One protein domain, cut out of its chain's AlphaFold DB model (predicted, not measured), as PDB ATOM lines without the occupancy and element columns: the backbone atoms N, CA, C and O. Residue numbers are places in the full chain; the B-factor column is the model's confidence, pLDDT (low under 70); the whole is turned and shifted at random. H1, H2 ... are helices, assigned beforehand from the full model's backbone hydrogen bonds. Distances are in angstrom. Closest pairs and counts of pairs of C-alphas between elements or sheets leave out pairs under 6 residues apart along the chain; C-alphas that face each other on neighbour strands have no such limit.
ATOM      1  N   ALA A  18     130.959  94.420 153.251       84.50
ATOM      2  CA  ALA A  18     129.550  94.074 153.402       84.50
ATOM      3  C   ALA A  18     129.061  93.170 152.261       84.50
ATOM      4  O   ALA A  18     128.420  92.149 152.504       84.50
ATOM      5  N   THR A  19     129.439  93.490 151.024       86.44
ATOM      6  CA  THR A  19     129.143  92.669 149.844       86.44
ATOM      7  C   THR A  19     129.794  91.295 149.953       86.44
ATOM      8  O   THR A  19     129.156  90.293 149.640       86.44
ATOM      9  N   HIS A  20     131.035  91.216 150.440       87.38
ATOM     10  CA  HIS A  20     131.715  89.942 150.654       87.38
ATOM     11  C   HIS A  20     130.993  89.080 151.697       87.38
ATOM     12  O   HIS A  20     130.766  87.899 151.448       87.38
ATOM     13  N   VAL A  21     130.592  89.654 152.834       84.69
ATOM     14  CA  VAL A  21     129.830  88.941 153.874       84.69
ATOM     15  C   VAL A  21     128.507  88.414 153.311       84.69
ATOM     16  O   VAL A  21     128.229  87.222 153.432       84.69
ATOM     17  N   LEU A  22     127.747  89.263 152.611       82.25
ATOM     18  CA  LEU A  22     126.480  88.881 151.977       82.25
ATOM     19  C   LEU A  22     126.665  87.793 150.908       82.25
ATOM     20  O   LEU A  22     125.880  86.849 150.834       82.25
ATOM     21  N   ALA A  23     127.727  87.879 150.101       84.81
ATOM     22  CA  ALA A  23     128.037  86.895 149.064       84.81
ATOM     23  C   ALA A  23     128.416  85.516 149.632       84.81
ATOM     24  O   ALA A  23     128.187  84.502 148.977       84.81
ATOM     25  N   HIS A  24     128.957  85.463 150.853       84.81
ATOM     26  CA  HIS A  24     129.274  84.216 151.558       84.81
ATOM     27  C   HIS A  24     128.084  83.654 152.353       84.81
ATOM     28  O   HIS A  24     128.246  82.695 153.104       84.81
ATOM     29  N   GLY A  25     126.888  84.231 152.186       78.06
ATOM     30  CA  GLY A  25     125.685  83.831 152.913       78.06
ATOM     31  C   GLY A  25     125.631  84.344 154.352       78.06
ATOM     32  O   GLY A  25     124.777  83.894 155.111       78.06
ATOM     33  N   GLY A  26     126.522  85.269 154.727       79.44
ATOM     34  CA  GLY A  26     126.448  85.983 155.996       79.44
ATOM     35  C   GLY A  26     125.211  86.876 156.032       79.44
ATOM     36  O   GLY A  26     124.864  87.517 155.036       79.44
ATOM     37  N   GLY A  27     124.524  86.881 157.167       80.62
ATOM     38  CA  GLY A  27     123.307  87.646 157.371       80.62
ATOM     39  C   GLY A  27     123.558  88.952 158.114       80.62
ATOM     40  O   GLY A  27     124.671  89.477 158.191       80.62
ATOM     41  N   ASP A  28     122.481  89.467 158.700       77.81
ATOM     42  CA  ASP A  28     122.506  90.676 159.516       77.81
ATOM     43  C   ASP A  28     123.471  90.538 160.715       77.81
ATOM     44  O   ASP A  28     124.125  91.512 161.079       77.81
ATOM     45  N   GLU A  29     123.617  89.345 161.306       78.19
ATOM     46  CA  GLU A  29     124.507  89.097 162.454       78.19
ATOM     47  C   GLU A  29     125.995  89.195 162.089       78.19
ATOM     48  O   GLU A  29     126.749  89.890 162.769       78.19
ATOM     49  N   GLU A  30     126.434  88.570 160.998       82.50
ATOM     50  CA  GLU A  30     127.828  88.630 160.547       82.50
ATOM     51  C   GLU A  30     128.219  90.037 160.088       82.50
ATOM     52  O   GLU A  30     129.344  90.497 160.337       82.50
ATOM     53  N   LEU A  31     127.280  90.749 159.457       81.69
ATOM     54  CA  LEU A  31     127.448  92.160 159.134       81.69
ATOM     55  C   LEU A  31     127.593  92.997 160.405       81.69
ATOM     56  O   LEU A  31     128.488  93.831 160.466       81.69
ATOM     57  N   LEU A  32     126.769  92.755 161.426       76.62
ATOM     58  CA  LEU A  32     126.829  93.453 162.712       76.62
ATOM     59  C   LEU A  32     128.132  93.199 163.479       76.62
ATOM     60  O   LEU A  32     128.686  94.132 164.059       76.62
ATOM     61  N   ILE A  33     128.637  91.965 163.471       80.56
ATOM     62  CA  ILE A  33     129.930  91.626 164.082       80.56
ATOM     63  C   ILE A  33     131.047  92.384 163.366       80.56
ATOM     64  O   ILE A  33     131.825  93.088 164.005       80.56
ATOM     65  N   SER A  34     131.062  92.323 162.033       78.94
ATOM     66  CA  SER A  34     132.022  93.077 161.220       78.94
ATOM     67  C   SER A  34     131.913  94.583 161.459       78.94
ATOM     68  O   SER A  34     132.897  95.316 161.424       78.94
ATOM     69  N   LEU A  35     130.708  95.073 161.729       77.31
ATOM     70  CA  LEU A  35     130.445  96.479 161.974       77.31
ATOM     71  C   LEU A  35     131.079  96.998 163.261       77.31
ATOM     72  O   LEU A  35     131.462  98.165 163.306       77.31
ATOM     73  N   ALA A  36     131.258  96.146 164.272       76.75
ATOM     74  CA  ALA A  36     132.035  96.502 165.452       76.75
ATOM     75  C   ALA A  36     133.505  96.794 165.094       76.75
ATOM     76  O   ALA A  36     134.056  97.788 165.570       76.75
ATOM     77  N   ASP A  37     134.100  96.003 164.197       82.19
ATOM     78  CA  ASP A  37     135.486  96.183 163.739       82.19
ATOM     79  C   ASP A  37     135.642  97.425 162.844       82.19
ATOM     80  O   ASP A  37     136.622  98.166 162.947       82.19
ATOM     81  N   TYR A  38     134.641  97.710 162.006       81.19
ATOM     82  CA  TYR A  38     134.617  98.883 161.123       81.19
ATOM     83  C   TYR A  38     133.998 100.136 161.765       81.19
ATOM     84  O   TYR A  38     133.881 101.168 161.099       81.19
ATOM     85  N   MET A  39     133.640 100.101 163.053       79.94
ATOM     86  CA  MET A  39     132.992 101.222 163.747       79.94
ATOM     87  C   MET A  39     133.858 102.488 163.741       79.94
ATOM     88  O   MET A  39     133.341 103.592 163.580       79.94
ATOM     89  N   GLY A  40     135.181 102.340 163.876       82.81
ATOM     90  CA  GLY A  40     136.122 103.463 163.805       82.81
ATOM     91  C   GLY A  40     136.124 104.129 162.426       82.81
ATOM     92  O   GLY A  40     135.979 105.345 162.322       82.81
ATOM     93  N   THR A  41     136.190 103.318 161.369       84.75
ATOM     94  CA  THR A  41     136.098 103.752 159.966       84.75
ATOM     95  C   THR A  41     134.762 104.436 159.686       84.75
ATOM     96  O   THR A  41     134.719 105.484 159.043       84.75
ATOM     97  N   PHE A  42     133.666 103.882 160.211       82.94
ATOM     98  CA  PHE A  42     132.328 104.442 160.057       82.94
ATOM     99  C   PHE A  42     132.181 105.780 160.795       82.94
ATOM    100  O   PHE A  42     131.657 106.734 160.224       82.94
ATOM    101  N   LYS A  43     132.689 105.894 162.031       81.75
ATOM    102  CA  LYS A  43     132.713 107.162 162.778       81.75
ATOM    103  C   LYS A  43     133.509 108.223 162.026       81.75
ATOM    104  O   LYS A  43     133.012 109.325 161.848       81.75
ATOM    105  N   GLN A  44     134.689 107.875 161.519       85.19
ATOM    106  CA  GLN A  44     135.491 108.792 160.715       85.19
ATOM    107  C   GLN A  44     134.741 109.249 159.458       85.19
ATOM    108  O   GLN A  44     134.750 110.432 159.132       85.19
ATOM    109  N   LEU A  45     134.056 108.332 158.770       84.88
ATOM    110  CA  LEU A  45     133.240 108.672 157.609       84.88
ATOM    111  C   LEU A  45     132.107 109.639 157.978       84.88
ATOM    112  O   LEU A  45     131.879 110.593 157.239       84.88
ATOM    113  N   MET A  46     131.440 109.438 159.116       83.00
ATOM    114  CA  MET A  46     130.408 110.354 159.612       83.00
ATOM    115  C   MET A  46     130.968 111.719 160.016       83.00
ATOM    116  O   MET A  46     130.393 112.732 159.646       83.00
ATOM    117  N   ASP A  47     132.090 111.765 160.735       84.12
ATOM    118  CA  ASP A  47     132.718 113.025 161.154       84.12
ATOM    119  C   ASP A  47     133.150 113.862 159.934       84.12
ATOM    120  O   ASP A  47     133.189 115.091 159.983       84.12
ATOM    121  N   MET A  48     133.443 113.191 158.815       83.56
ATOM    122  CA  MET A  48     133.816 113.807 157.546       83.56
ATOM    123  C   MET A  48     132.643 114.085 156.603       83.56
ATOM    124  O   MET A  48     132.857 114.744 155.587       83.56
ATOM    125  N   SER A  49     131.445 113.559 156.864       83.62
ATOM    126  CA  SER A  49     130.327 113.596 155.914       83.62
ATOM    127  C   SER A  49     129.093 114.236 156.523       83.62
ATOM    128  O   SER A  49     128.643 113.903 157.613       83.62
ATOM    129  N   THR A  50     128.466 115.118 155.761       82.94
ATOM    130  CA  THR A  50     127.125 115.612 156.063       82.94
ATOM    131  C   THR A  50     126.075 114.525 155.807       82.94
ATOM    132  O   THR A  50     126.296 113.592 155.032       82.94
ATOM    133  N   GLY A  51     124.879 114.663 156.390       79.38
ATOM    134  CA  GLY A  51     123.775 113.716 156.152       79.38
ATOM    135  C   GLY A  51     123.435 113.534 154.663       79.38
ATOM    136  O   GLY A  51     123.156 112.423 154.220       79.38
ATOM    137  N   ASN A  52     123.559 114.593 153.856       82.12
ATOM    138  CA  ASN A  52     123.341 114.523 152.408       82.12
ATOM    139  C   ASN A  52     124.426 113.711 151.680       82.12
ATOM    140  O   ASN A  52     124.121 113.007 150.718       82.12
ATOM    141  N   GLU A  53     125.684 113.805 152.113       84.50
ATOM    142  CA  GLU A  53     126.791 113.015 151.560       84.50
ATOM    143  C   GLU A  53     126.676 111.547 151.969       84.50
ATOM    144  O   GLU A  53     126.848 110.668 151.131       84.50
ATOM    145  N   MET A  54     126.274 111.276 153.213       82.38
ATOM    146  CA  MET A  54     125.955 109.924 153.673       82.38
ATOM    147  C   MET A  54     124.819 109.295 152.862       82.38
ATOM    148  O   MET A  54     124.940 108.153 152.427       82.38
ATOM    149  N   ASN A  55     123.753 110.047 152.575       83.19
ATOM    150  CA  ASN A  55     122.682 109.580 151.693       83.19
ATOM    151  C   ASN A  55     123.190 109.277 150.278       83.19
ATOM    152  O   ASN A  55     122.823 108.256 149.698       83.19
ATOM    153  N   ALA A  56     124.058 110.128 149.729       85.31
ATOM    154  CA  ALA A  56     124.657 109.892 148.419       85.31
ATOM    155  C   ALA A  56     125.551 108.639 148.404       85.31
ATOM    156  O   ALA A  56     125.545 107.900 147.422       85.31
ATOM    157  N   LEU A  57     126.282 108.364 149.489       84.56
ATOM    158  CA  LEU A  57     127.071 107.141 149.651       84.56
ATOM    159  C   LEU A  57     126.176 105.902 149.730       84.56
ATOM    160  O   LEU A  57     126.434 104.937 149.020       84.56
ATOM    161  N   CYS A  58     125.085 105.954 150.498       83.31
ATOM    162  CA  CYS A  58     124.083 104.884 150.557       83.31
ATOM    163  C   CYS A  58     123.428 104.589 149.200       83.31
ATOM    164  O   CYS A  58     123.079 103.448 148.938       83.31
ATOM    165  N   GLN A  59     123.244 105.600 148.345       82.38
ATOM    166  CA  GLN A  59     122.713 105.412 146.987       82.38
ATOM    167  C   GLN A  59     123.761 104.897 145.996       82.38
ATOM    168  O   GLN A  59     123.408 104.340 144.962       82.38
ATOM    169  N   ARG A  60     125.045 105.144 146.271       84.12
ATOM    170  CA  ARG A  60     126.158 104.763 145.396       84.12
ATOM    171  C   ARG A  60     126.684 103.358 145.686       84.12
ATOM    172  O   ARG A  60     127.225 102.731 144.780       84.12
ATOM    173  N   TYR A  61     126.567 102.911 146.931       83.94
ATOM    174  CA  TYR A  61     127.133 101.670 147.440       83.94
ATOM    175  C   TYR A  61     126.023 100.786 148.014       83.94
ATOM    176  O   TYR A  61     125.556 100.988 149.139       83.94
ATOM    177  N   ASP A  62     125.594  99.807 147.218       77.12
ATOM    178  CA  ASP A  62     124.470  98.926 147.544       77.12
ATOM    179  C   ASP A  62     124.740  98.040 148.771       77.12
ATOM    180  O   ASP A  62     123.804  97.715 149.499       77.12
ATOM    181  N   GLY A  63     125.996  97.669 149.041       77.50
ATOM    182  CA  GLY A  63     126.407  96.923 150.234       77.50
ATOM    183  C   GLY A  63     126.547  97.805 151.479       77.50
ATOM    184  O   GLY A  63     126.326  97.344 152.602       77.50
ATOM    185  N   PHE A  64     126.824  99.099 151.302       78.38
ATOM    186  CA  PHE A  64     126.865 100.075 152.397       78.38
ATOM    187  C   PHE A  64     125.476 100.369 152.985       78.38
ATOM    188  O   PHE A  64     125.338 100.589 154.190       78.38
ATOM    189  N   TYR A  65     124.420 100.344 152.167       80.19
ATOM    190  CA  TYR A  65     123.061 100.627 152.637       80.19
ATOM    191  C   TYR A  65     122.547  99.635 153.709       80.19
ATOM    192  O   TYR A  65     122.101 100.095 154.767       80.19
ATOM    193  N   PRO A  66     122.626  98.298 153.521       77.44
ATOM    194  CA  PRO A  66     122.327  97.318 154.565       77.44
ATOM    195  C   PRO A  66     123.121  97.569 155.847       77.44
ATOM    196  O   PRO A  66     122.565  97.507 156.941       77.44
ATOM    197  N   PHE A  67     124.392  97.941 155.707       77.50
ATOM    198  CA  PHE A  67     125.292  98.228 156.817       77.50
ATOM    199  C   PHE A  67     124.820  99.431 157.654       77.50
ATOM    200  O   PHE A  67     124.639  99.330 158.870       77.50
ATOM    201  N   ALA A  68     124.517 100.558 157.004       79.88
ATOM    202  CA  ALA A  68     123.978 101.750 157.662       79.88
ATOM    203  C   ALA A  68     122.584 101.501 158.272       79.88
ATOM    204  O   ALA A  68     122.263 102.001 159.354       79.88
ATOM    205  N   LYS A  69     121.756 100.691 157.604       80.12
ATOM    206  CA  LYS A  69     120.421 100.307 158.080       80.12
ATOM    207  C   LYS A  69     120.480  99.438 159.336       80.12
ATOM    208  O   LYS A  69     119.647  99.620 160.226       80.12
ATOM    209  N   LEU A  70     121.446  98.525 159.429       79.00
ATOM    210  CA  LEU A  70     121.675  97.709 160.622       79.00
ATOM    211  C   LEU A  70     122.065  98.576 161.818       79.00
ATOM    212  O   LEU A  70     121.435  98.476 162.867       79.00
ATOM    213  N   LEU A  71     123.004  99.504 161.631       75.75
ATOM    214  CA  LEU A  71     123.366 100.500 162.644       75.75
ATOM    215  C   LEU A  71     122.169 101.314 163.131       75.75
ATOM    216  O   LEU A  71     121.959 101.449 164.335       75.75
ATOM    217  N   LYS A  72     121.356 101.819 162.198       75.88
ATOM    218  CA  LYS A  72     120.147 102.579 162.525       75.88
ATOM    219  C   LYS A  72     119.177 101.746 163.366       75.88
ATOM    220  O   LYS A  72     118.714 102.216 164.399       75.88
ATOM    221  N   ARG A  73     118.942 100.484 162.988       75.75
ATOM    222  CA  ARG A  73     118.107  99.547 163.761       75.75
ATOM    223  C   ARG A  73     118.659  99.286 165.163       75.75
ATOM    224  O   ARG A  73     117.872  99.219 166.103       75.75
ATOM    225  N   LEU A  74     119.978  99.161 165.325       70.38
ATOM    226  CA  LEU A  74     120.594  99.019 166.650       70.38
ATOM    227  C   LEU A  74     120.433 100.283 167.499       70.38
ATOM    228  O   LEU A  74     120.164 100.178 168.692       70.38
ATOM    229  N   ALA A  75     120.601 101.463 166.900       68.25
ATOM    230  CA  ALA A  75     120.471 102.741 167.593       68.25
ATOM    231  C   ALA A  75     119.014 103.034 168.001       68.25
ATOM    232  O   ALA A  75     118.758 103.529 169.098       68.25
ATOM    233  N   GLU A  76     118.050 102.690 167.144       67.56
ATOM    234  CA  GLU A  76     116.610 102.800 167.417       67.56
ATOM    235  C   GLU A  76     116.122 101.724 168.402       67.56
ATOM    236  O   GLU A  76     115.188 101.947 169.182       67.56
ATOM    237  N   GLY A  77     116.783 100.564 168.410       65.75
ATOM    238  CA  GLY A  77     116.591  99.478 169.359       65.75
ATOM    239  C   GLY A  77     117.061  99.866 170.756       65.75
ATOM    240  O   GLY A  77     118.128  99.460 171.206       65.75
ATOM    241  N   ARG A  78     116.245 100.640 171.481       48.72
ATOM    242  CA  ARG A  78     116.425 100.952 172.907       48.72
ATOM    243  C   ARG A  78     116.441  99.673 173.757       48.72
ATOM    244  O   ARG A  78     115.414  99.334 174.333       48.72
ATOM    245  N   ARG A  79     117.584  98.979 173.816       48.34
ATOM    246  CA  ARG A  79     118.107  98.108 174.891       48.34
ATOM    247  C   ARG A  79     119.352  97.357 174.389       48.34
ATOM    248  O   ARG A  79     119.365  96.137 174.298       48.34
ATOM    249  N   TRP A  80     120.420  98.099 174.105       45.31
ATOM    250  CA  TRP A  80     121.784  97.564 174.120       45.31
ATOM    251  C   TRP A  80     122.296  97.616 175.566       45.31
ATOM    252  O   TRP A  80     122.527  98.692 176.110       45.31
ATOM    253  N   GLN A  81     122.418  96.465 176.228       39.84
ATOM    254  CA  GLN A  81     123.012  96.342 177.568       39.84
ATOM    255  C   GLN A  81     124.497  95.961 177.450       39.84
ATOM    256  O   GLN A  81     124.887  94.874 177.852       39.84
ATOM    257  N   HIS A  82     125.327  96.841 176.881       41.19
ATOM    258  CA  HIS A  82     126.780  96.867 177.126       41.19
ATOM    259  C   HIS A  82     127.365  98.242 176.728       41.19
ATOM    260  O   HIS A  82     126.838  98.869 175.806       41.19
ATOM    261  N   PRO A  83     128.403  98.762 177.415       43.59
ATOM    262  CA  PRO A  83     128.802 100.157 177.328       43.59
ATOM    263  C   PRO A  83     129.809 100.359 176.193       43.59
ATOM    264  O   PRO A  83     131.016 100.396 176.405       43.59
ATOM    265  N   LEU A  84     129.304 100.524 174.977       44.38
ATOM    266  CA  LEU A  84     129.991 101.341 173.985       44.38
ATOM    267  C   LEU A  84     129.191 102.638 173.894       44.38
ATOM    268  O   LEU A  84     127.977 102.617 173.711       44.38
ATOM    269  N   SER A  85     129.864 103.754 174.154       46.06
ATOM    270  CA  SER A  85     129.317 105.108 174.270       46.06
ATOM    271  C   SER A  85     128.572 105.558 172.997       46.06
ATOM    272  O   SER A  85     129.093 106.306 172.176       46.06
ATOM    273  N   LEU A  86     127.322 105.120 172.837       48.81
ATOM    274  CA  LEU A  86     126.404 105.506 171.756       48.81
ATOM    275  C   LEU A  86     125.774 106.894 171.967       48.81
ATOM    276  O   LEU A  86     125.050 107.382 171.099       48.81
ATOM    277  N   SER A  87     126.069 107.569 173.085       47.62
ATOM    278  CA  SER A  87     125.631 108.949 173.336       47.62
ATOM    279  C   SER A  87     126.214 109.962 172.344       47.62
ATOM    280  O   SER A  87     125.676 111.056 172.231       47.62
ATOM    281  N   GLU A  88     127.258 109.601 171.589       46.38
ATOM    282  CA  GLU A  88     127.775 110.416 170.478       46.38
ATOM    283  C   GLU A  88     127.054 110.161 169.141       46.38
ATOM    284  O   GLU A  88     127.064 111.020 168.266       46.38
ATOM    285  N   PHE A  89     126.416 109.000 168.962       48.59
ATOM    286  CA  PHE A  89     125.844 108.580 167.674       48.59
ATOM    287  C   PHE A  89     124.380 109.007 167.502       48.59
ATOM    288  O   PHE A  89     123.928 109.261 166.385       48.59
ATOM    289  N   SER A  90     123.632 109.135 168.604       45.94
ATOM    290  CA  SER A  90     122.198 109.457 168.567       45.94
ATOM    291  C   SER A  90     121.883 110.882 168.082       45.94
ATOM    292  O   SER A  90     120.729 111.153 167.754       45.94
ATOM    293  N   GLY A  91     122.862 111.792 168.045       46.12
ATOM    294  CA  GLY A  91     122.669 113.171 167.581       46.12
ATOM    295  C   GLY A  91     122.818 113.364 166.067       46.12
ATOM    296  O   GLY A  91     122.333 114.357 165.532       46.12
ATOM    297  N   THR A  92     123.466 112.423 165.374       49.62
ATOM    298  CA  THR A  92     123.990 112.638 164.009       49.62
ATOM    299  C   THR A  92     123.376 111.703 162.968       49.62
ATOM    300  O   THR A  92     123.484 111.954 161.770       49.62
TER     301      THR A  92
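AT A GLANCE: This is residues 18 to 92 of the 96 residues of the protein "Arylsulfatase regulator" of Planctomycetaceae bacterium (UniProt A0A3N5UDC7). Four short helices, H2, H3, H4 and H5, follow one another round an open frame, which closes where H5 crosses H2; H1 packs on H2 as a small hairpin near the first residues of H5. Beyond H5 a tail, residues 77 to 92, has no named element, and its residues 77 to 85 stick out. You have 75 printed residues with five named helices, in the order H1 to H5, and no named strand: the class is all helix. The whole is compact, with a radius of gyration of the C-alphas of 12.5 A and spans of 33 by 30 by 19 A.

IN THESE COORDINATES: Find C-alpha 18 at (129.550, 94.074, 153.402), where H1, residues 18 to 23, begins; it is 8.5 A long. Next come H2, residues 28 to 37, 14.7 A, then H3, residues 39 to 48, 14.1 A, and H4, residues 51 to 60, 14.2 A. H5, residues 64 to 76, runs 18.4 A to C-alpha 76 at (116.610, 102.800, 167.417).

HOW THE PARTS SIT: Look first at Ala 18 and Leu 31, the closest C-alphas of the helical hairpin H1 and H2, 6.4 A apart; the two touch and run opposite ways at a tilt of 36 degrees, only just steep. H2 and H3 meet only through their link. At Met 46 and Met 54, C-alphas 7.4 A apart, H3 and H4 are close but not clearly touching. H4 and H5 touch only at the corner, closest at the C-alphas of Cys 58 and Tyr 65, 4.8 A. With residues 67 to 71 alone H5 touches H2, about perpendicular at 88 degrees, closest at the C-alphas of Leu 31 and Phe 67, 6.8 A. H3 and H5 are apart. Every O i to N i+4 pair is within hydrogen-bond range in H1, H3, H4 and H5; in H2, 5 of 6 are.

THE WHOLE: The C-alphas of His 24 and Gly 91 are the two farthest apart, 33.7 A. The printed part has no cut, and the four links between helices are tight. Residues 75 to 92 are under 70 in pLDDT.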